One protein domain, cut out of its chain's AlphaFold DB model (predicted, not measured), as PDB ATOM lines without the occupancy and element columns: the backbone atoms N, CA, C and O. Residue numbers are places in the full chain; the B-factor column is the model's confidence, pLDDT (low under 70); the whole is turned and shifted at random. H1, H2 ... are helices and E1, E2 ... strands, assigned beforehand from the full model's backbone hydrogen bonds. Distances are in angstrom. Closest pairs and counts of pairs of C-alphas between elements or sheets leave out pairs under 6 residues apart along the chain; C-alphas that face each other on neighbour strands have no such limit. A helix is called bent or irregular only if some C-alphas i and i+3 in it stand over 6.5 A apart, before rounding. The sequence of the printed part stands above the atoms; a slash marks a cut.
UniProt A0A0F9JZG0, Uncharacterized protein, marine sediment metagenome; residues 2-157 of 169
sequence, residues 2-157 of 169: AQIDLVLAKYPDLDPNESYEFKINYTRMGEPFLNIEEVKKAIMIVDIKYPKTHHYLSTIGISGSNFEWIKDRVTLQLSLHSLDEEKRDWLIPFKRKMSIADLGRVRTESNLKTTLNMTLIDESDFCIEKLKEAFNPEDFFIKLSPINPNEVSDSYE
ATOM      1  N   ALA A   2      19.014   3.979 -27.588       87.88
ATOM      2  CA  ALA A   2      20.252   4.743 -27.351       87.88
ATOM      3  C   ALA A   2      21.365   4.006 -26.570       87.88
ATOM      4  O   ALA A   2      22.528   4.112 -26.936       87.88
ATOM      5  N   GLN A   3      21.030   3.232 -25.530       90.38
ATOM      6  CA  GLN A   3      22.022   2.442 -24.782       90.38
ATOM      7  C   GLN A   3      22.667   1.329 -25.622       90.38
ATOM      8  O   GLN A   3      23.870   1.116 -25.522       90.38
ATOM      9  N   ILE A   4      21.884   0.642 -26.457       91.62
ATOM     10  CA  ILE A   4      22.375  -0.415 -27.351       91.62
ATOM     11  C   ILE A   4      23.267   0.210 -28.421       91.62
ATOM     12  O   ILE A   4      24.392  -0.233 -28.620       91.62
ATOM     13  N   ASP A   5      22.788   1.282 -29.059       91.75
ATOM     14  CA  ASP A   5      23.529   1.962 -30.122       91.75
ATOM     15  C   ASP A   5      24.854   2.543 -29.600       91.75
ATOM     16  O   ASP A   5      25.878   2.431 -30.267       91.75
ATOM     17  N   LEU A   6      24.873   3.082 -28.373       93.81
ATOM     18  CA  LEU A   6      26.096   3.559 -27.720       93.81
ATOM     19  C   LEU A   6      27.129   2.442 -27.522       93.81
ATOM     20  O   LEU A   6      28.323   2.686 -27.686       93.81
ATOM     21  N   VAL A   7      26.697   1.241 -27.128       93.25
ATOM     22  CA  VAL A   7      27.608   0.104 -26.935       93.25
ATOM     23  C   VAL A   7      28.131  -0.385 -28.281       93.25
ATOM     24  O   VAL A   7      29.337  -0.539 -28.427       93.25
ATOM     25  N   LEU A   8      27.262  -0.558 -29.278       93.25
ATOM     26  CA  LEU A   8      27.666  -1.034 -30.605       93.25
ATOM     27  C   LEU A   8      28.578  -0.038 -31.330       93.25
ATOM     28  O   LEU A   8      29.533  -0.446 -31.978       93.25
ATOM     29  N   ALA A   9      28.374   1.268 -31.139       94.50
ATOM     30  CA  ALA A   9      29.272   2.290 -31.677       94.50
ATOM     31  C   ALA A   9      30.711   2.185 -31.136       94.50
ATOM     32  O   ALA A   9      31.642   2.644 -31.793       94.50
ATOM     33  N   LYS A  10      30.916   1.582 -29.954       95.62
ATOM     34  CA  LYS A  10      32.256   1.321 -29.401       95.62
ATOM     35  C   LYS A  10      32.919   0.076 -29.990       95.62
ATOM     36  O   LYS A  10      34.127  -0.073 -29.841       95.62
ATOM     37  N   TYR A  11      32.148  -0.795 -30.636       93.56
ATOM     38  CA  TYR A  11      32.611  -2.062 -31.199       93.56
ATOM     39  C   TYR A  11      32.067  -2.239 -32.627       93.56
ATOM     40  O   TYR A  11      31.255  -3.132 -32.863       93.56
ATOM     41  N   PRO A  12      32.481  -1.382 -33.580       91.50
ATOM     42  CA  PRO A  12      31.885  -1.320 -34.916       91.50
ATOM     43  C   PRO A  12      32.082  -2.596 -35.746       91.50
ATOM     44  O   PRO A  12      31.297  -2.850 -36.653       91.50
ATOM     45  N   ASP A  13      33.099  -3.398 -35.426       93.19
ATOM     46  CA  ASP A  13      33.400  -4.655 -36.120       93.19
ATOM     47  C   ASP A  13      32.556  -5.842 -35.617       93.19
ATOM     48  O   ASP A  13      32.623  -6.933 -36.182       93.19
ATOM     49  N   LEU A  14      31.774  -5.663 -34.543       90.62
ATOM     50  CA  LEU A  14      30.903  -6.703 -33.994       90.62
ATOM     51  C   LEU A  14      29.477  -6.545 -34.527       90.62
ATOM     52  O   LEU A  14      28.795  -5.568 -34.212       90.62
ATOM     53  N   ASP A  15      28.992  -7.546 -35.264       91.00
ATOM     54  CA  ASP A  15      27.588  -7.633 -35.677       91.00
ATOM     55  C   ASP A  15      26.792  -8.527 -34.705       91.00
ATOM     56  O   ASP A  15      27.056  -9.733 -34.618       91.00
ATOM     57  N   PRO A  16      25.782  -7.987 -33.994       93.25
ATOM     58  CA  PRO A  16      24.870  -8.783 -33.177       93.25
ATOM     59  C   PRO A  16      24.232  -9.976 -33.903       93.25
ATOM     60  O   PRO A  16      23.981 -11.003 -33.274       93.25
ATOM     61  N   ASN A  17      23.983  -9.878 -35.211       92.00
ATOM     62  CA  ASN A  17      23.330 -10.935 -35.990       92.00
ATOM     63  C   ASN A  17      24.239 -12.134 -36.289       92.00
ATOM     64  O   ASN A  17      23.735 -13.249 -36.484       92.00
ATOM     65  N   GLU A  18      25.550 -11.908 -36.286       93.31
ATOM     66  CA  GLU A  18      26.584 -12.924 -36.506       93.31
ATOM     67  C   GLU A  18      27.178 -13.441 -35.189       93.31
ATOM     68  O   GLU A  18      27.941 -14.406 -35.170       93.31
ATOM     69  N   SER A  19      26.813 -12.825 -34.062       91.19
ATOM     70  CA  SER A  19      27.232 -13.288 -32.745       91.19
ATOM     71  C   SER A  19      26.621 -14.650 -32.398       91.19
ATOM     72  O   SER A  19      25.481 -14.959 -32.755       91.19
ATOM     73  N   TYR A  20      27.378 -15.465 -31.655       90.50
ATOM     74  CA  TYR A  20      26.859 -16.712 -31.086       90.50
ATOM     75  C   TYR A  20      25.707 -16.440 -30.107       90.50
ATOM     76  O   TYR A  20      24.697 -17.139 -30.112       90.50
ATOM     77  N   GLU A  21      25.854 -15.395 -29.290       91.88
ATOM     78  CA  GLU A  21      24.824 -14.910 -28.381       91.88
ATOM     79  C   GLU A  21      24.862 -13.379 -28.338       91.88
ATOM     80  O   GLU A  21      25.878 -12.781 -27.976       91.88
ATOM     81  N   PHE A  22      23.720 -12.755 -28.624       96.00
ATOM     82  CA  PHE A  22      23.472 -11.356 -28.305       96.00
ATOM     83  C   PHE A  22      22.328 -11.285 -27.304       96.00
ATOM     84  O   PHE A  22      21.206 -11.688 -27.606       96.00
ATOM     85  N   LYS A  23      22.609 -10.791 -26.098       95.56
ATOM     86  CA  LYS A  23      21.628 -10.749 -25.012       95.56
ATOM     87  C   LYS A  23      21.433  -9.356 -24.450       95.56
ATOM     88  O   LYS A  23      22.393  -8.617 -24.229       95.56
ATOM     89  N   ILE A  24      20.185  -9.035 -24.136       96.31
ATOM     90  CA  ILE A  24      19.800  -7.790 -23.477       96.31
ATOM     91  C   ILE A  24      19.153  -8.116 -22.140       96.31
ATOM     92  O   ILE A  24      18.263  -8.955 -22.047       96.31
ATOM     93  N   ASN A  25      19.618  -7.436 -21.094       95.81
ATOM     94  CA  ASN A  25      19.143  -7.622 -19.731       95.81
ATOM     95  C   ASN A  25      18.357  -6.390 -19.278       95.81
ATOM     96  O   ASN A  25      18.887  -5.278 -19.240       95.81
ATOM     97  N   TYR A  26      17.110  -6.603 -18.875       95.69
ATOM     98  CA  TYR A  26      16.212  -5.599 -18.313       95.69
ATOM     99  C   TYR A  26      16.250  -5.700 -16.778       95.69
ATOM    100  O   TYR A  26      15.275  -6.097 -16.147       95.69
ATOM    101  N   THR A  27      17.422  -5.434 -16.183       86.75
ATOM    102  CA  THR A  27      17.764  -5.849 -14.799       86.75
ATOM    103  C   THR A  27      18.257  -4.722 -13.879       86.75
ATOM    104  O   THR A  27      18.686  -4.995 -12.763       86.75
ATOM    105  N   ARG A  28      18.275  -3.460 -14.334       78.81
ATOM    106  CA  ARG A  28      18.920  -2.345 -13.609       78.81
ATOM    107  C   ARG A  28      17.908  -1.392 -12.977       78.81
ATOM    108  O   ARG A  28      17.469  -1.612 -11.859       78.81
ATOM    109  N   MET A  29      17.594  -0.294 -13.660       83.75
ATOM    110  CA  MET A  29      16.770   0.771 -13.090       83.75
ATOM    111  C   MET A  29      15.290   0.530 -13.366       83.75
ATOM    112  O   MET A  29      14.892   0.382 -14.520       83.75
ATOM    113  N   GLY A  30      14.494   0.590 -12.299       90.00
ATOM    114  CA  GLY A  30      13.048   0.401 -12.344       90.00
ATOM    115  C   GLY A  30      12.627  -1.068 -12.294       90.00
ATOM    116  O   GLY A  30      13.442  -1.979 -12.396       90.00
ATOM    117  N   GLU A  31      11.323  -1.275 -12.130       96.00
ATOM    118  CA  GLU A  31      10.684  -2.589 -12.159       96.00
ATOM    119  C   GLU A  31       9.953  -2.745 -13.503       96.00
ATOM    120  O   GLU A  31       8.950  -2.052 -13.726       96.00
ATOM    121  N   PRO A  32      10.439  -3.608 -14.416       96.75
ATOM    122  CA  PRO A  32       9.892  -3.727 -15.765       96.75
ATOM    123  C   PRO A  32       8.387  -4.006 -15.812       96.75
ATOM    124  O   PRO A  32       7.697  -3.466 -16.678       96.75
ATOM    125  N   PHE A  33       7.846  -4.777 -14.863       96.31
ATOM    126  CA  PHE A  33       6.420  -5.115 -14.847       96.31
ATOM    127  C   PHE A  33       5.505  -3.948 -14.445       96.31
ATOM    128  O   PHE A  33       4.306  -4.007 -14.712       96.31
ATOM    129  N   LEU A  34       6.041  -2.848 -13.899       96.25
ATOM    130  CA  LEU A  34       5.277  -1.604 -13.723       96.25
ATOM    131  C   LEU A  34       5.126  -0.800 -15.022       96.25
ATOM    132  O   LEU A  34       4.306   0.113 -15.068       96.25
ATOM    133  N   ASN A  35       5.892  -1.127 -16.067       96.12
ATOM    134  CA  ASN A  35       5.852  -0.451 -17.365       96.12
ATOM    135  C   ASN A  35       5.890  -1.456 -18.533       96.12
ATOM    136  O   ASN A  35       6.573  -1.258 -19.541       96.12
ATOM    137  N   ILE A  36       5.181  -2.576 -18.371       96.50
ATOM    138  CA  ILE A  36       5.370  -3.772 -19.198       96.50
ATOM    139  C   ILE A  36       5.071  -3.553 -20.686       96.50
ATOM    140  O   ILE A  36       5.726  -4.141 -21.542       96.50
ATOM    141  N   GLU A  37       4.130  -2.670 -21.017       97.31
ATOM    142  CA  GLU A  37       3.762  -2.399 -22.409       97.31
ATOM    143  C   GLU A  37       4.872  -1.655 -23.167       97.31
ATOM    144  O   GLU A  37       5.151  -1.969 -24.323       97.31
ATOM    145  N   GLU A  38       5.583  -0.734 -22.513       96.94
ATOM    146  CA  GLU A  38       6.746  -0.074 -23.121       96.94
ATOM    147  C   GLU A  38       7.948  -1.017 -23.213       96.94
ATOM    148  O   GLU A  38       8.707  -0.966 -24.183       96.94
ATOM    149  N   VAL A  39       8.096  -1.935 -22.253       96.75
ATOM    150  CA  VAL A  39       9.114  -2.994 -22.322       96.75
ATOM    151  C   VAL A  39       8.867  -3.902 -23.527       96.75
ATOM    152  O   VAL A  39       9.791  -4.136 -24.306       96.75
ATOM    153  N   LYS A  40       7.626  -4.356 -23.741       97.62
ATOM    154  CA  LYS A  40       7.249  -5.161 -24.915       97.62
ATOM    155  C   LYS A  40       7.526  -4.423 -26.227       97.62
ATOM    156  O   LYS A  40       8.084  -5.011 -27.150       97.62
ATOM    157  N   LYS A  41       7.204  -3.125 -26.306       97.56
ATOM    158  CA  LYS A  41       7.542  -2.289 -27.474       97.56
ATOM    159  C   LYS A  41       9.051  -2.215 -27.701       97.56
ATOM    160  O   LYS A  41       9.499  -2.318 -28.840       97.56
ATOM    161  N   ALA A  42       9.842  -2.060 -26.639       96.75
ATOM    162  CA  ALA A  42      11.296  -2.035 -26.741       96.75
ATOM    163  C   ALA A  42      11.862  -3.373 -27.244       96.75
ATOM    164  O   ALA A  42      12.708  -3.355 -28.134       96.75
ATOM    165  N   ILE A  43      11.372  -4.505 -26.725       97.25
ATOM    166  CA  ILE A  43      11.730  -5.854 -27.196       97.25
ATOM    167  C   ILE A  43      11.421  -5.989 -28.689       97.25
ATOM    168  O   ILE A  43      12.310  -6.320 -29.463       97.25
ATOM    169  N   MET A  44      10.211  -5.615 -29.114       97.25
ATOM    170  CA  MET A  44       9.811  -5.663 -30.524       97.25
ATOM    171  C   MET A  44      10.746  -4.841 -31.427       97.25
ATOM    172  O   MET A  44      11.151  -5.310 -32.487       97.25
ATOM    173  N   ILE A  45      11.110  -3.619 -31.022       97.56
ATOM    174  CA  ILE A  45      12.037  -2.772 -31.794       97.56
ATOM    175  C   ILE A  45      13.421  -3.425 -31.899       97.56
ATOM    176  O   ILE A  45      14.052  -3.363 -32.955       97.56
ATOM    177  N   VAL A  46      13.897  -4.041 -30.815       97.00
ATOM    178  CA  VAL A  46      15.171  -4.766 -30.815       97.00
ATOM    179  C   VAL A  46      15.099  -5.980 -31.730       97.00
ATOM    180  O   VAL A  46      15.997  -6.136 -32.547       97.00
ATOM    181  N   ASP A  47      14.043  -6.787 -31.660       96.31
ATOM    182  CA  ASP A  47      13.888  -7.993 -32.481       96.31
ATOM    183  C   ASP A  47      13.804  -7.677 -33.975       96.31
ATOM    184  O   ASP A  47      14.324  -8.430 -34.793       96.31
ATOM    185  N   ILE A  48      13.217  -6.535 -34.353       96.31
ATOM    186  CA  ILE A  48      13.227  -6.068 -35.748       96.31
ATOM    187  C   ILE A  48      14.662  -5.805 -36.231       96.31
ATOM    188  O   ILE A  48      14.987  -6.097 -37.380       96.31
ATOM    189  N   LYS A  49      15.520  -5.239 -35.374       94.81
ATOM    190  CA  LYS A  49      16.894  -4.854 -35.737       94.81
ATOM    191  C   LYS A  49      17.887  -6.013 -35.595       94.81
ATOM    192  O   LYS A  49      18.822  -6.116 -36.384       94.81
ATOM    193  N   TYR A  50      17.676  -6.863 -34.595       95.50
ATOM    194  CA  TYR A  50      18.560  -7.946 -34.170       95.50
ATOM    195  C   TYR A  50      17.723  -9.200 -33.828       95.50
ATOM    196  O   TYR A  50      17.522  -9.511 -32.650       95.50
ATOM    197  N   PRO A  51      17.222  -9.952 -34.827       94.75
ATOM    198  CA  PRO A  51      16.198 -10.994 -34.628       94.75
ATOM    199  C   PRO A  51      16.620 -12.202 -33.782       94.75
ATOM    200  O   PRO A  51      15.783 -13.005 -33.365       94.75
ATOM    201  N   LYS A  52      17.926 -12.376 -33.557       95.38
ATOM    202  CA  LYS A  52      18.486 -13.458 -32.736       95.38
ATOM    203  C   LYS A  52      18.709 -13.048 -31.275       95.38
ATOM    204  O   LYS A  52      19.262 -13.841 -30.519       95.38
ATOM    205  N   THR A  53      18.294 -11.841 -30.880       97.25
ATOM    206  CA  THR A  53      18.496 -11.342 -29.515       97.25
ATOM    207  C   THR A  53      17.777 -12.214 -28.494       97.25
ATOM    208  O   THR A  53      16.614 -12.571 -28.673       97.25
ATOM    209  N   HIS A  54      18.461 -12.519 -27.393       98.19
ATOM    210  CA  HIS A  54      17.851 -13.106 -26.206       98.19
ATOM    211  C   HIS A  54      17.581 -12.027 -25.156       98.19
ATOM    212  O   HIS A  54      18.475 -11.278 -24.763       98.19
ATOM    213  N   HIS A  55      16.347 -11.952 -24.672       98.19
ATOM    214  CA  HIS A  55      15.897 -10.951 -23.711       98.19
ATOM    215  C   HIS A  55      15.749 -11.572 -22.331       98.19
ATOM    216  O   HIS A  55      14.984 -12.512 -22.146       98.19
ATOM    217  N   TYR A  56      16.444 -11.019 -21.345       97.81
ATOM    218  CA  TYR A  56      16.316 -11.409 -19.945       97.81
ATOM    219  C   TYR A  56      15.550 -10.336 -19.187       97.81
ATOM    220  O   TYR A  56      16.049  -9.225 -18.989       97.81
ATOM    221  N   LEU A  57      14.325 -10.658 -18.783       97.62
ATOM    222  CA  LEU A  57      13.430  -9.736 -18.104       97.62
ATOM    223  C   LEU A  57      13.420 -10.004 -16.602       97.62
ATOM    224  O   LEU A  57      12.919 -11.039 -16.169       97.62
ATOM    225  N   SER A  58      13.942  -9.067 -15.812       97.06
ATOM    226  CA  SER A  58      13.933  -9.182 -14.352       97.06
ATOM    227  C   SER A  58      12.648  -8.635 -13.752       97.06
ATOM    228  O   SER A  58      12.099  -7.656 -14.250       97.06
ATOM    229  N   THR A  59      12.201  -9.218 -12.645       98.00
ATOM    230  CA  THR A  59      11.113  -8.668 -11.833       98.00
ATOM    231  C   THR A  59      11.193  -9.140 -10.390       98.00
ATOM    232  O   THR A  59      11.647 -10.249 -10.112       98.00
ATOM    233  N   ILE A  60      10.674  -8.339  -9.466       97.50
ATOM    234  CA  ILE A  60      10.393  -8.764  -8.085       97.50
ATOM    235  C   ILE A  60       9.140  -9.654  -7.974       97.50
ATOM    236  O   ILE A  60       8.808 -10.116  -6.884       97.50
ATOM    237  N   GLY A  61       8.427  -9.865  -9.086       97.62
ATOM    238  CA  GLY A  61       7.177 -10.613  -9.160       97.62
ATOM    239  C   GLY A  61       6.017  -9.799  -8.610       97.62
ATOM    240  O   GLY A  61       5.660  -9.924  -7.444       97.62
ATOM    241  N   ILE A  62       5.430  -8.933  -9.434       97.88
ATOM    242  CA  ILE A  62       4.293  -8.103  -9.021       97.88
ATOM    243  C   ILE A  62       3.000  -8.916  -9.089       97.88
ATOM    244  O   ILE A  62       2.687  -9.503 -10.125       97.88
ATOM    245  N   SER A  63       2.210  -8.902  -8.017       96.88
ATOM    246  CA  SER A  63       0.906  -9.563  -7.961       96.88
ATOM    247  C   SER A  63      -0.013  -9.080  -9.090       96.88
ATOM    248  O   SER A  63      -0.180  -7.877  -9.296       96.88
ATOM    249  N   GLY A  64      -0.626 -10.024  -9.807       95.44
ATOM    250  CA  GLY A  64      -1.484  -9.743 -10.965       95.44
ATOM    251  C   GLY A  64      -0.737  -9.547 -12.289       95.44
ATOM    252  O   GLY A  64      -1.370  -9.238 -13.294       95.44
ATOM    253  N   SER A  65       0.589  -9.725 -12.314       96.38
ATOM    254  CA  SER A  65       1.359  -9.725 -13.561       96.38
ATOM    255  C   SER A  65       0.960 -10.887 -14.466       96.38
ATOM    256  O   SER A  65       0.794 -12.014 -14.005       96.38
ATOM    257  N   ASN A  66       0.871 -10.617 -15.769       95.75
ATOM    258  CA  ASN A  66       0.734 -11.661 -16.778       95.75
ATOM    259  C   ASN A  66       2.130 -12.098 -17.256       95.75
ATOM    260  O   ASN A  66       2.860 -11.287 -17.830       95.75
ATOM    261  N   PHE A  67       2.476 -13.369 -17.039       97.38
ATOM    262  CA  PHE A  67       3.728 -13.983 -17.495       97.38
ATOM    263  C   PHE A  67       3.569 -14.846 -18.756       97.38
ATOM    264  O   PHE A  67       4.574 -15.253 -19.326       97.38
ATOM    265  N   GLU A  68       2.347 -15.080 -19.244       95.75
ATOM    266  CA  GLU A  68       2.068 -15.935 -20.413       95.75
ATOM    267  C   GLU A  68       2.700 -15.401 -21.705       95.75
ATOM    268  O   GLU A  68       2.975 -16.150 -22.636       95.75
ATOM    269  N   TRP A  69       2.961 -14.094 -21.779       95.75
ATOM    270  CA  TRP A  69       3.632 -13.502 -22.938       95.75
ATOM    271  C   TRP A  69       5.144 -13.786 -22.968       95.75
ATOM    272  O   TRP A  69       5.780 -13.527 -23.988       95.75
ATOM    273  N   ILE A  70       5.720 -14.283 -21.867       98.06
ATOM    274  CA  ILE A  70       7.128 -14.667 -21.794       98.06
ATOM    275  C   ILE A  70       7.296 -16.009 -22.503       98.06
ATOM    276  O   ILE A  70       6.937 -17.062 -21.970       98.06
ATOM    277  N   LYS A  71       7.853 -15.954 -23.709       97.88
ATOM    278  CA  LYS A  71       8.029 -17.109 -24.585       97.88
ATOM    279  C   LYS A  71       9.276 -16.995 -25.450       97.88
ATOM    280  O   LYS A  71       9.856 -15.913 -25.577       97.88
ATOM    281  N   ASP A  72       9.672 -18.108 -26.058       97.19
ATOM    282  CA  ASP A  72      10.777 -18.182 -27.013       97.19
ATOM    283  C   ASP A  72      12.086 -17.601 -26.429       97.19
ATOM    284  O   ASP A  72      12.619 -18.094 -25.435       97.19
ATOM    285  N   ARG A  73      12.619 -16.527 -27.027       97.50
ATOM    286  CA  ARG A  73      13.868 -15.858 -26.621       97.50
ATOM    287  C   ARG A  73      13.683 -14.809 -25.524       97.50
ATOM    288  O   ARG A  73      14.606 -14.047 -25.257       97.50
ATOM    289  N   VAL A  74      12.515 -14.742 -24.891       98.38
ATOM    290  CA  VAL A  74      12.295 -13.917 -23.699       98.38
ATOM    291  C   VAL A  74      12.318 -14.835 -22.485       98.38
ATOM    292  O   VAL A  74      11.504 -15.747 -22.389       98.38
ATOM    293  N   THR A  75      13.250 -14.617 -21.561       98.38
ATOM    294  CA  THR A  75      13.413 -15.407 -20.333       98.38
ATOM    295  C   THR A  75      13.151 -14.550 -19.110       98.38
ATOM    296  O   THR A  75      13.705 -13.459 -18.962       98.38
ATOM    297  N   LEU A  76      12.317 -15.067 -18.212       98.56
ATOM    298  CA  LEU A  76      11.996 -14.419 -16.949       98.56
ATOM    299  C   LEU A  76      13.102 -14.649 -15.917       98.56
ATOM    300  O   LEU A  76      13.637 -15.752 -15.783       98.56
ATOM    301  N   GLN A  77      13.402 -13.608 -15.149       98.31
ATOM    302  CA  GLN A  77      14.259 -13.678 -13.977       98.31
ATOM    303  C   GLN A  77      13.521 -13.100 -12.768       98.31
ATOM    304  O   GLN A  77      13.088 -11.949 -12.781       98.31
ATOM    305  N   LEU A  78      13.374 -13.898 -11.719       98.12
ATOM    306  CA  LEU A  78      12.715 -13.515 -10.478       98.12
ATOM    307  C   LEU A  78      13.766 -13.104  -9.448       98.12
ATOM    308  O   LEU A  78      14.647 -13.888  -9.095       98.12
ATOM    309  N   SER A  79      13.659 -11.877  -8.952       96.50
ATOM    310  CA  SER A  79      14.470 -11.346  -7.858       96.50
ATOM    311  C   SER A  79      13.927 -11.856  -6.522       96.50
ATOM    312  O   SER A  79      12.983 -11.289  -5.962       96.50
ATOM    313  N   LEU A  80      14.491 -12.967  -6.038       96.69
ATOM    314  CA  LEU A  80      14.049 -13.646  -4.819       96.69
ATOM    315  C   LEU A  80      14.819 -13.151  -3.589       96.69
ATOM    316  O   LEU A  80      14.201 -12.687  -2.638       96.69
ATOM    317  N   HIS A  81      16.153 -13.222  -3.651       95.25
ATOM    318  CA  HIS A  81      17.144 -12.787  -2.647       95.25
ATOM    319  C   HIS A  81      17.058 -13.385  -1.230       95.25
ATOM    320  O   HIS A  81      18.091 -13.458  -0.579       95.25
ATOM    321  N   SER A  82      15.906 -13.881  -0.782       95.88
ATOM    322  CA  SER A  82      15.752 -14.612   0.477       95.88
ATOM    323  C   SER A  82      14.622 -15.641   0.369       95.88
ATOM    324  O   SER A  82      13.619 -15.406  -0.311       95.88
ATOM    325  N   LEU A  83      14.795 -16.795   1.018       96.31
ATOM    326  CA  LEU A  83      13.768 -17.832   1.199       96.31
ATOM    327  C   LEU A  83      12.983 -17.652   2.511       96.31
ATOM    328  O   LEU A  83      12.167 -18.497   2.889       96.31
ATOM    329  N   ASP A  84      13.227 -16.554   3.215       95.75
ATOM    330  CA  ASP A  84      12.405 -16.079   4.314       95.75
ATOM    331  C   ASP A  84      11.525 -14.912   3.841       95.75
ATOM    332  O   ASP A  84      12.023 -13.950   3.261       95.75
ATOM    333  N   GLU A  85      10.208 -15.011   4.045       95.38
ATOM    334  CA  GLU A  85       9.262 -13.990   3.570       95.38
ATOM    335  C   GLU A  85       9.445 -12.652   4.283       95.38
ATOM    336  O   GLU A  85       9.436 -11.614   3.628       95.38
ATOM    337  N   GLU A  86       9.654 -12.651   5.602       95.31
ATOM    338  CA  GLU A  86       9.821 -11.408   6.361       95.31
ATOM    339  C   GLU A  86      11.115 -10.707   5.950       95.31
ATOM    340  O   GLU A  86      11.154  -9.490   5.734       95.31
ATOM    341  N   LYS A  87      12.183 -11.487   5.764       94.81
ATOM    342  CA  LYS A  87      13.458 -10.964   5.285       94.81
ATOM    343  C   LYS A  87      13.354 -10.463   3.850       94.81
ATOM    344  O   LYS A  87      13.836  -9.372   3.548       94.81
ATOM    345  N   ARG A  88      12.681 -11.201   2.966       95.62
ATOM    346  CA  ARG A  88      12.403 -10.762   1.593       95.62
ATOM    347  C   ARG A  88      11.560  -9.487   1.562       95.62
ATOM    348  O   ARG A  88      11.805  -8.617   0.725       95.62
ATOM    349  N   ASP A  89      10.596  -9.355   2.467       95.44
ATOM    350  CA  ASP A  89       9.780  -8.155   2.628       95.44
ATOM    351  C   ASP A  89      10.611  -6.941   3.031       95.44
ATOM    352  O   ASP A  89      10.412  -5.855   2.480       95.44
ATOM    353  N   TRP A  90      11.562  -7.139   3.939       94.69
ATOM    354  CA  TRP A  90      12.511  -6.113   4.351       94.69
ATOM    355  C   TRP A  90      13.460  -5.707   3.213       94.69
ATOM    356  O   TRP A  90      13.654  -4.514   2.977       94.69
ATOM    357  N   LEU A  91      13.996  -6.679   2.468       92.25
ATOM    358  CA  LEU A  91      14.916  -6.438   1.346       92.25
ATOM    359  C   LEU A  91      14.254  -5.748   0.160       92.25
ATOM    360  O   LEU A  91      14.844  -4.879  -0.480       92.25
ATOM    361  N   ILE A  92      13.029  -6.159  -0.154       93.88
ATOM    362  CA  ILE A  92      12.247  -5.639  -1.268       93.88
ATOM    363  C   ILE A  92      10.958  -5.056  -0.678       93.88
ATOM    364  O   ILE A  92       9.914  -5.723  -0.703       93.88
ATOM    365  N   PRO A  93      10.977  -3.808  -0.170       94.75
ATOM    366  CA  PRO A  93       9.846  -3.191   0.529       94.75
ATOM    367  C   PRO A  93       8.739  -2.718  -0.433       94.75
ATOM    368  O   PRO A  93       8.260  -1.586  -0.391       94.75
ATOM    369  N   PHE A  94       8.299  -3.606  -1.326       95.81
ATOM    370  CA  PHE A  94       7.191  -3.411  -2.246       95.81
ATOM    371  C   PHE A  94       5.977  -4.223  -1.787       95.81
ATOM    372  O   PHE A  94       6.039  -5.446  -1.673       95.81
ATOM    373  N   LYS A  95       4.852  -3.543  -1.533       93.69
ATOM    374  CA  LYS A  95       3.660  -4.155  -0.914       93.69
ATOM    375  C   LYS A  95       2.933  -5.170  -1.796       93.69
ATOM    376  O   LYS A  95       2.318  -6.084  -1.275       93.69
ATOM    377  N   ARG A  96       2.949  -4.993  -3.122       95.12
ATOM    378  CA  ARG A  96       2.207  -5.848  -4.072       95.12
ATOM    379  C   ARG A  96       3.112  -6.880  -4.744       95.12
ATOM    380  O   ARG A  96       2.978  -7.108  -5.944       95.12
ATOM    381  N   LYS A  97       4.097  -7.413  -4.021       96.31
ATOM    382  CA  LYS A  97       4.922  -8.506  -4.540       96.31
ATOM    383  C   LYS A  97       4.258  -9.846  -4.238       96.31
ATOM    384  O   LYS A  97       3.545  -9.990  -3.251       96.31
ATOM    385  N   MET A  98       4.488 -10.804  -5.118       98.12
ATOM    386  CA  MET A  98       4.074 -12.191  -4.977       98.12
ATOM    387  C   MET A  98       4.818 -12.839  -3.810       98.12
ATOM    388  O   MET A  98       5.985 -12.509  -3.569       98.12
ATOM    389  N   SER A  99       4.146 -13.761  -3.122       97.62
ATOM    390  CA  SER A  99       4.782 -14.639  -2.135       97.62
ATOM    391  C   SER A  99       5.769 -15.590  -2.817       97.62
ATOM    392  O   SER A  99       5.675 -15.837  -4.021       97.62
ATOM    393  N   ILE A 100       6.690 -16.175  -2.059       98.06
ATOM    394  CA  ILE A 100       7.619 -17.214  -2.526       98.06
ATOM    395  C   ILE A 100       6.842 -18.380  -3.151       98.06
ATOM    396  O   ILE A 100       7.201 -18.861  -4.226       98.06
ATOM    397  N   ALA A 101       5.731 -18.788  -2.527       97.56
ATOM    398  CA  ALA A 101       4.868 -19.843  -3.049       97.56
ATOM    399  C   ALA A 101       4.222 -19.463  -4.393       97.56
ATOM    400  O   ALA A 101       4.125 -20.298  -5.291       97.56
ATOM    401  N   ASP A 102       3.798 -18.209  -4.562       98.00
ATOM    402  CA  ASP A 102       3.239 -17.736  -5.831       98.00
ATOM    403  C   ASP A 102       4.306 -17.637  -6.922       98.00
ATOM    404  O   ASP A 102       4.044 -18.011  -8.064       98.00
ATOM    405  N   LEU A 103       5.520 -17.189  -6.582       98.19
ATOM    406  CA  LEU A 103       6.661 -17.192  -7.502       98.19
ATOM    407  C   LEU A 103       6.965 -18.609  -8.000       98.19
ATOM    408  O   LEU A 103       7.165 -18.812  -9.195       98.19
ATOM    409  N   GLY A 104       6.922 -19.597  -7.105       97.81
ATOM    410  CA  GLY A 104       7.113 -21.013  -7.425       97.81
ATOM    411  C   GLY A 104       6.094 -21.593  -8.412       97.81
ATOM    412  O   GLY A 104       6.375 -22.570  -9.114       97.81
ATOM    413  N   ARG A 105       4.920 -20.965  -8.532       97.62
ATOM    414  CA  ARG A 105       3.852 -21.348  -9.472       97.62
ATOM    415  C   ARG A 105       3.961 -20.666 -10.835       97.62
ATOM    416  O   ARG A 105       3.227 -21.043 -11.744       97.62
ATOM    417  N   VAL A 106       4.859 -19.695 -11.009       97.56
ATOM    418  CA  VAL A 106       5.040 -19.009 -12.296       97.56
ATOM    419  C   VAL A 106       5.522 -19.999 -13.354       97.56
ATOM    420  O   VAL A 106       6.428 -20.793 -13.107       97.56
ATOM    421  N   ARG A 107       4.909 -19.955 -14.537       96.50
ATOM    422  CA  ARG A 107       5.299 -20.739 -15.712       96.50
ATOM    423  C   ARG A 107       5.388 -19.830 -16.932       96.50
ATOM    424  O   ARG A 107       4.653 -18.848 -17.031       96.50
ATOM    425  N   THR A 108       6.314 -20.157 -17.824       97.69
ATOM    426  CA  THR A 108       6.604 -19.414 -19.057       97.69
ATOM    427  C   THR A 108       6.882 -20.398 -20.182       97.69
ATOM    428  O   THR A 108       7.372 -21.491 -19.912       97.69
ATOM    429  N   GLU A 109       6.692 -19.984 -21.428       97.94
ATOM    430  CA  GLU A 109       7.029 -20.779 -22.621       97.94
ATOM    431  C   GLU A 109       8.393 -20.369 -23.204       97.94
ATOM    432  O   GLU A 109       8.627 -20.398 -24.412       97.94
ATOM    433  N   SER A 110       9.293 -19.880 -22.347       98.06
ATOM    434  CA  SER A 110      10.649 -19.506 -22.741       98.06
ATOM    435  C   SER A 110      11.462 -20.738 -23.133       98.06
ATOM    436  O   SER A 110      11.309 -21.810 -22.552       98.06
ATOM    437  N   ASN A 111      12.411 -20.560 -24.050       96.94
ATOM    438  CA  ASN A 111      13.390 -21.588 -24.404       96.94
ATOM    439  C   ASN A 111      14.314 -21.959 -23.229       96.94
ATOM    440  O   ASN A 111      14.999 -22.978 -23.292       96.94
ATOM    441  N   LEU A 112      14.375 -21.127 -22.182       97.31
ATOM    442  CA  LEU A 112      15.184 -21.350 -20.984       97.31
ATOM    443  C   LEU A 112      14.309 -21.372 -19.727       97.31
ATOM    444  O   LEU A 112      13.277 -20.708 -19.659       97.31
ATOM    445  N   LYS A 113      14.777 -22.082 -18.694       98.44
ATOM    446  CA  LYS A 113      14.149 -22.097 -17.364       98.44
ATOM    447  C   LYS A 113      14.061 -20.685 -16.778       98.44
ATOM    448  O   LYS A 113      14.956 -19.857 -16.983       98.44
ATOM    449  N   THR A 114      13.021 -20.428 -15.983       98.44
ATOM    450  CA  THR A 114      12.910 -19.165 -15.241       98.44
ATOM    451  C   THR A 114      14.068 -19.067 -14.251       98.44
ATOM    452  O   THR A 114      14.321 -19.990 -13.478       98.44
ATOM    453  N   THR A 115      14.803 -17.958 -14.274       98.31
ATOM    454  CA  THR A 115      15.952 -17.780 -13.379       98.31
ATOM    455  C   THR A 115      15.496 -17.267 -12.017       98.31
ATOM    456  O   THR A 115      14.793 -16.264 -11.950       98.31
ATOM    457  N   LEU A 116      15.942 -17.887 -10.929       97.75
ATOM    458  CA  LEU A 116      15.845 -17.340  -9.577       97.75
ATOM    459  C   LEU A 116      17.149 -16.616  -9.251       97.75
ATOM    460  O   LEU A 116      18.183 -17.251  -9.047       97.75
ATOM    461  N   ASN A 117      17.103 -15.287  -9.222       95.88
ATOM    462  CA  ASN A 117      18.226 -14.462  -8.803       95.88
ATOM    463  C   ASN A 117      18.252 -14.386  -7.274       95.88
ATOM    464  O   ASN A 117      17.301 -13.915  -6.639       95.88
ATOM    465  N   MET A 118      19.356 -14.835  -6.686       93.31
ATOM    466  CA  MET A 118      19.569 -14.839  -5.246       93.31
ATOM    467  C   MET A 118      20.906 -14.171  -4.936       93.31
ATOM    468  O   MET A 118      21.971 -14.623  -5.351       93.31
ATOM    469  N   THR A 119      20.825 -13.074  -4.193       90.94
ATOM    470  CA  THR A 119      21.981 -12.330  -3.696       90.94
ATOM    471  C   THR A 119      21.856 -12.384  -2.189       90.94
ATOM    472  O   THR A 119      21.079 -11.624  -1.620       90.94
ATOM    473  N   LEU A 120      22.507 -13.380  -1.594       88.31
ATOM    474  CA  LEU A 120      22.336 -13.733  -0.188       88.31
ATOM    475  C   LEU A 120      23.175 -12.798   0.677       88.31
ATOM    476  O   LEU A 120      24.371 -12.638   0.419       88.31
ATOM    477  N   ILE A 121      22.550 -12.198   1.684       86.94
ATOM    478  CA  ILE A 121      23.223 -11.305   2.631       86.94
ATOM    479  C   ILE A 121      23.703 -12.102   3.828       86.94
ATOM    480  O   ILE A 121      24.848 -11.953   4.234       86.94
ATOM    481  N   ASP A 122      22.837 -12.971   4.339       86.44
ATOM    482  CA  ASP A 122      23.107 -13.851   5.466       86.44
ATOM    483  C   ASP A 122      22.845 -15.312   5.077       86.44
ATOM    484  O   ASP A 122      22.047 -15.594   4.181       86.44
ATOM    485  N   GLU A 123      23.503 -16.268   5.733       87.69
ATOM    486  CA  GLU A 123      23.273 -17.696   5.472       87.69
ATOM    487  C   GLU A 123      21.806 -18.092   5.708       87.69
ATOM    488  O   GLU A 123      21.271 -18.946   5.001       87.69
ATOM    489  N   SER A 124      21.130 -17.418   6.644       89.94
ATOM    490  CA  SER A 124      19.703 -17.598   6.930       89.94
ATOM    491  C   SER A 124      18.775 -17.202   5.778       89.94
ATOM    492  O   SER A 124      17.631 -17.662   5.743       89.94
ATOM    493  N   ASP A 125      19.256 -16.435   4.790       90.25
ATOM    494  CA  ASP A 125      18.501 -16.147   3.566       90.25
ATOM    495  C   ASP A 125      18.276 -17.406   2.712       90.25
ATOM    496  O   ASP A 125      17.425 -17.411   1.816       90.25
ATOM    497  N   PHE A 126      19.026 -18.485   2.961       93.12
ATOM    498  CA  PHE A 126      18.956 -19.719   2.192       93.12
ATOM    499  C   PHE A 126      18.422 -20.895   3.017       93.12
ATOM    500  O   PHE A 126      18.944 -21.250   4.069       93.12
ATOM    501  N   CYS A 127      17.401 -21.578   2.494       94.31
ATOM    502  CA  CYS A 127      16.863 -22.799   3.089       94.31
ATOM    503  C   CYS A 127      16.542 -23.827   2.002       94.31
ATOM    504  O   CYS A 127      15.567 -23.690   1.262       94.31
ATOM    505  N   ILE A 128      17.350 -24.886   1.918       93.88
ATOM    506  CA  ILE A 128      17.219 -25.908   0.870       93.88
ATOM    507  C   ILE A 128      15.845 -26.595   0.863       93.88
ATOM    508  O   ILE A 128      15.324 -26.901  -0.208       93.88
ATOM    509  N   GLU A 129      15.234 -26.799   2.030       95.88
ATOM    510  CA  GLU A 129      13.923 -27.448   2.132       95.88
ATOM    511  C   GLU A 129      12.809 -26.545   1.586       95.88
ATOM    512  O   GLU A 129      12.047 -26.980   0.724       95.88
ATOM    513  N   LYS A 130      12.794 -25.254   1.957       95.75
ATOM    514  CA  LYS A 130      11.857 -24.268   1.383       95.75
ATOM    515  C   LYS A 130      12.040 -24.112  -0.129       95.75
ATOM    516  O   LYS A 130      11.067 -23.956  -0.861       95.75
ATOM    517  N   LEU A 131      13.285 -24.158  -0.610       95.69
ATOM    518  CA  LEU A 131      13.592 -24.062  -2.038       95.69
ATOM    519  C   LEU A 131      12.987 -25.237  -2.819       95.69
ATOM    520  O   LEU A 131      12.335 -25.011  -3.835       95.69
ATOM    521  N   LYS A 132      13.181 -26.473  -2.338       95.06
ATOM    522  CA  LYS A 132      12.623 -27.689  -2.955       95.06
ATOM    523  C   LYS A 132      11.100 -27.721  -2.910       95.06
ATOM    524  O   LYS A 132      10.480 -28.220  -3.842       95.06
ATOM    525  N   GLU A 133      10.512 -27.218  -1.826       96.31
ATOM    526  CA  GLU A 133       9.062 -27.135  -1.671       96.31
ATOM    527  C   GLU A 133       8.445 -26.140  -2.664       96.31
ATOM    528  O   GLU A 133       7.436 -26.441  -3.299       96.31
ATOM    529  N   ALA A 134       9.059 -24.965  -2.819       97.44
ATOM    530  CA  ALA A 134       8.493 -23.889  -3.622       97.44
ATOM    531  C   ALA A 134       8.836 -23.982  -5.119       97.44
ATOM    532  O   ALA A 134       8.008 -23.611  -5.951       97.44
ATOM    533  N   PHE A 135      10.027 -24.458  -5.493       98.06
ATOM    534  CA  PHE A 135      10.538 -24.335  -6.861       98.06
ATOM    535  C   PHE A 135      10.909 -25.687  -7.473       98.06
ATOM    536  O   PHE A 135      11.864 -26.345  -7.063       98.06
ATOM    537  N   ASN A 136      10.177 -26.072  -8.520       96.88
ATOM    538  CA  ASN A 136      10.452 -27.288  -9.278       96.88
ATOM    539  C   ASN A 136      11.754 -27.144 -10.099       96.88
ATOM    540  O   ASN A 136      11.833 -26.240 -10.940       96.88
ATOM    541  N   PRO A 137      12.752 -28.032  -9.937       96.31
ATOM    542  CA  PRO A 137      14.009 -27.965 -10.686       96.31
ATOM    543  C   PRO A 137      13.843 -28.074 -12.207       96.31
ATOM    544  O   PRO A 137      14.732 -27.642 -12.939       96.31
ATOM    545  N   GLU A 138      12.728 -28.611 -12.711       96.44
ATOM    546  CA  GLU A 138      12.451 -28.640 -14.154       96.44
ATOM    547  C   GLU A 138      12.053 -27.273 -14.720       96.44
ATOM    548  O   GLU A 138      12.339 -26.981 -15.879       96.44
ATOM    549  N   ASP A 139      11.482 -26.402 -13.890       97.25
ATOM    550  CA  ASP A 139      10.956 -25.103 -14.312       97.25
ATOM    551  C   ASP A 139      11.935 -23.949 -14.019       97.25
ATOM    552  O   ASP A 139      11.916 -22.915 -14.697       97.25
ATOM    553  N   PHE A 140      12.812 -24.125 -13.022       98.25
ATOM    554  CA  PHE A 140      13.659 -23.059 -12.487       98.25
ATOM    555  C   PHE A 140      15.161 -23.355 -12.580       98.25
ATOM    556  O   PHE A 140      15.623 -24.475 -12.373       98.25
ATOM    557  N   PHE A 141      15.937 -22.306 -12.851       97.12
ATOM    558  CA  PHE A 141      17.397 -22.287 -12.761       97.12
ATOM    559  C   PHE A 141      17.819 -21.308 -11.662       97.12
ATOM    560  O   PHE A 141      17.367 -20.167 -11.650       97.12
ATOM    561  N   ILE A 142      18.684 -21.722 -10.738       95.69
ATOM    562  CA  ILE A 142      19.089 -20.879  -9.605       95.69
ATOM    563  C   ILE A 142      20.408 -20.186  -9.923       95.69
ATOM    564  O   ILE A 142      21.392 -20.832 -10.281       95.69
ATOM    565  N   LYS A 143      20.436 -18.866  -9.735       94.19
ATOM    566  CA  LYS A 143      21.629 -18.039  -9.874       94.19
ATOM    567  C   LYS A 143      21.953 -17.367  -8.544       94.19
ATOM    568  O   LYS A 143      21.298 -16.404  -8.150       94.19
ATOM    569  N   LEU A 144      23.004 -17.857  -7.895       91.00
ATOM    570  CA  LEU A 144      23.618 -17.202  -6.744       91.00
ATOM    571  C   LEU A 144      24.576 -16.103  -7.228       91.00
ATOM    572  O   LEU A 144      25.264 -16.272  -8.235       91.00
ATOM    573  N   SER A 145      24.598 -14.947  -6.570       87.00
ATOM    574  CA  SER A 145      25.482 -13.831  -6.934       87.00
ATOM    575  C   SER A 145      26.016 -13.105  -5.694       87.00
ATOM    576  O   SER A 145      25.269 -12.984  -4.721       87.00
ATOM    577  N   PRO A 146      27.263 -12.599  -5.734       84.88
ATOM    578  CA  PRO A 146      27.817 -11.768  -4.665       84.88
ATOM    579  C   PRO A 146      27.066 -10.434  -4.547       84.88
ATOM    580  O   PRO A 146      26.456  -9.967  -5.518       84.88
ATOM    581  N   ILE A 147      27.150  -9.790  -3.380       81.69
ATOM    582  CA  ILE A 147      26.743  -8.387  -3.230       81.69
ATOM    583  C   ILE A 147      27.859  -7.508  -3.784       81.69
ATOM    584  O   ILE A 147      29.022  -7.661  -3.424       81.69
ATOM    585  N   ASN A 148      27.490  -6.561  -4.647       79.31
ATOM    586  CA  ASN A 148      28.386  -5.483  -5.054       79.31
ATOM    587  C   ASN A 148      28.182  -4.295  -4.098       79.31
ATOM    588  O   ASN A 148      27.091  -3.709  -4.135       79.31
ATOM    589  N   PRO A 149      29.184  -3.933  -3.273       77.75
ATOM    590  CA  PRO A 149      29.048  -2.852  -2.305       77.75
ATOM    591  C   PRO A 149      28.713  -1.508  -2.964       77.75
ATOM    592  O   PRO A 149      29.208  -1.178  -4.045       77.75
ATOM    593  N   ASN A 150      27.847  -0.740  -2.311       79.12
ATOM    594  CA  ASN A 150      27.468   0.627  -2.641       79.12
ATOM    595  C   ASN A 150      27.017   1.370  -1.369       79.12
ATOM    596  O   ASN A 150      26.836   0.763  -0.318       79.12
ATOM    597  N   GLU A 151      26.760   2.676  -1.482       75.75
ATOM    598  CA  GLU A 151      26.372   3.520  -0.338       75.75
ATOM    599  C   GLU A 151      25.179   2.965   0.464       75.75
ATOM    600  O   GLU A 151      25.149   3.075   1.688       75.75
ATOM    601  N   VAL A 152      24.206   2.332  -0.206       76.00
ATOM    602  CA  VAL A 152      23.038   1.733   0.455       76.00
ATOM    603  C   VAL A 152      23.436   0.466   1.204       76.00
ATOM    604  O   VAL A 152      23.108   0.342   2.380       76.00
ATOM    605  N   SER A 153      24.163  -0.461   0.572       75.69
ATOM    606  CA  SER A 153      24.584  -1.698   1.248       75.69
ATOM    607  C   SER A 153      25.503  -1.427   2.437       75.69
ATOM    608  O   SER A 153      25.411  -2.125   3.445       75.69
ATOM    609  N   ASP A 154      26.340  -0.394   2.340       76.44
ATOM    610  CA  ASP A 154      27.242   0.025   3.413       76.44
ATOM    611  C   ASP A 154      26.455   0.617   4.591       76.44
ATOM    612  O   ASP A 154      26.729   0.289   5.742       76.44
ATOM    613  N   SER A 155      25.414   1.416   4.316       78.06
ATOM    614  CA  SER A 155      24.543   1.991   5.357       78.06
ATOM    615  C   SER A 155      23.753   0.948   6.157       78.06
ATOM    616  O   SER A 155      23.341   1.224   7.283       78.06
ATOM    617  N   TYR A 156      23.558  -0.242   5.582       78.88
ATOM    618  CA  TYR A 156      22.886  -1.382   6.208       78.88
ATOM    619  C   TYR A 156      23.853  -2.506   6.614       78.88
ATOM    620  O   TYR A 156      23.391  -3.596   6.945       78.88
ATOM    621  N   GLU A 157      25.170  -2.266   6.574       79.56
ATOM    622  CA  GLU A 157      26.218  -3.225   6.966       79.56
ATOM    623  C   GLU A 157      26.093  -4.603   6.279       79.56
ATOM    624  O   GLU A 157      26.384  -5.645   6.859       79.56
TER     625      GLU A 157
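Overview. This is residues 2 to 157 of the 169 residues of an uncharacterized protein of marine sediment metagenome (UniProt A0A0F9JZG0). A strongly twisted, curled sheet of five parallel strands forms the core, with the long helix H2 packed on one of its faces, over E2. The short helices H3, H4 and H5 gather toward the end of the sheet where the strands finish, and H1 and H6, at the two ends of the printed part, lie far out from the core; residues 9 to 14 stick out. The 156 printed residues run H1 E1 H2 E2 E3 H3 H4 E4 H5 E5 H6, and the sheet's order is E1 E2 E3 E4 E5. The class is mixed, helices and strands, with 76 residues, under half, in named elements. The whole is compact, with a radius of gyration of the C-alphas of 16.9 A and spans of 47 by 36 by 27 A.

Arrangement. Start at H1, residues 2 to 9, which touches no helix and is not on the sheet. Edge strand E1, residues 23 to 26, is parallel to E2, residues 54 to 59; look at N 24 and O 54, 2.9 A apart. Between them H2, residues 32 to 49, is on the sheet at a height of 9.7 A, along E2 at 6 degrees on the local plane; its closest C-alphas to E2 are Pro 32 and Thr 59, 6.4 A. This makes two layers, a helix on one face of a sheet. H2 is irregular, C-alphas 34 and 37 being 8.9 A apart, and has a kink of 56 degrees near residue 39. E3, residues 74 to 79, is parallel to E2, with N 57 and O 75 at 2.9 A. H3, residues 85 to 91, is close to but not clearly touching H4, residues 100 to 104, which only grazes the sheet; their closest C-alphas, Glu 85 and Ile 100, are 7.1 A apart. E4, residues 114 to 118, is parallel to E3, with N 115 and O 76 at 2.9 A. H5, residues 128 to 134, touches H4, the C-alphas of Gly 104 and Ala 134 being 5.0 A apart. E5, residues 140 to 144, is the other edge strand, parallel to E4, with N 116 and O 141 at 2.8 A. E1, H2, E2; E3, H3, H4, E4; and E4, H5, E5 are strand-helix-strand units, two parallel neighbours with helices between, each with a right-handed crossover. H6, residues 151 to 155, touches no helix. H1, H3, H4, H5 and H6 have every O i to N i+4 pair within hydrogen-bond range; H2 has 12 of 14.

Along the chain. Find C-alpha 2 at (20.252, 4.743, -27.351), where H1 begins. H2 runs 21.2 A from C-alpha 32 at (9.892, -3.727, -15.765). E2 is 16.5 A long and E3 16.2 A; H6 ends at C-alpha 155, (24.543, 1.991, 5.357).

Size, cuts and confidence. The C-alphas of Asp 13 and Glu 86 are the farthest apart, 49.1 A. The printed part has no cut; the long links are H1 to E1 and E2 to E3. No printed residue is under 70 in pLDDT; H6 has a mean of 76.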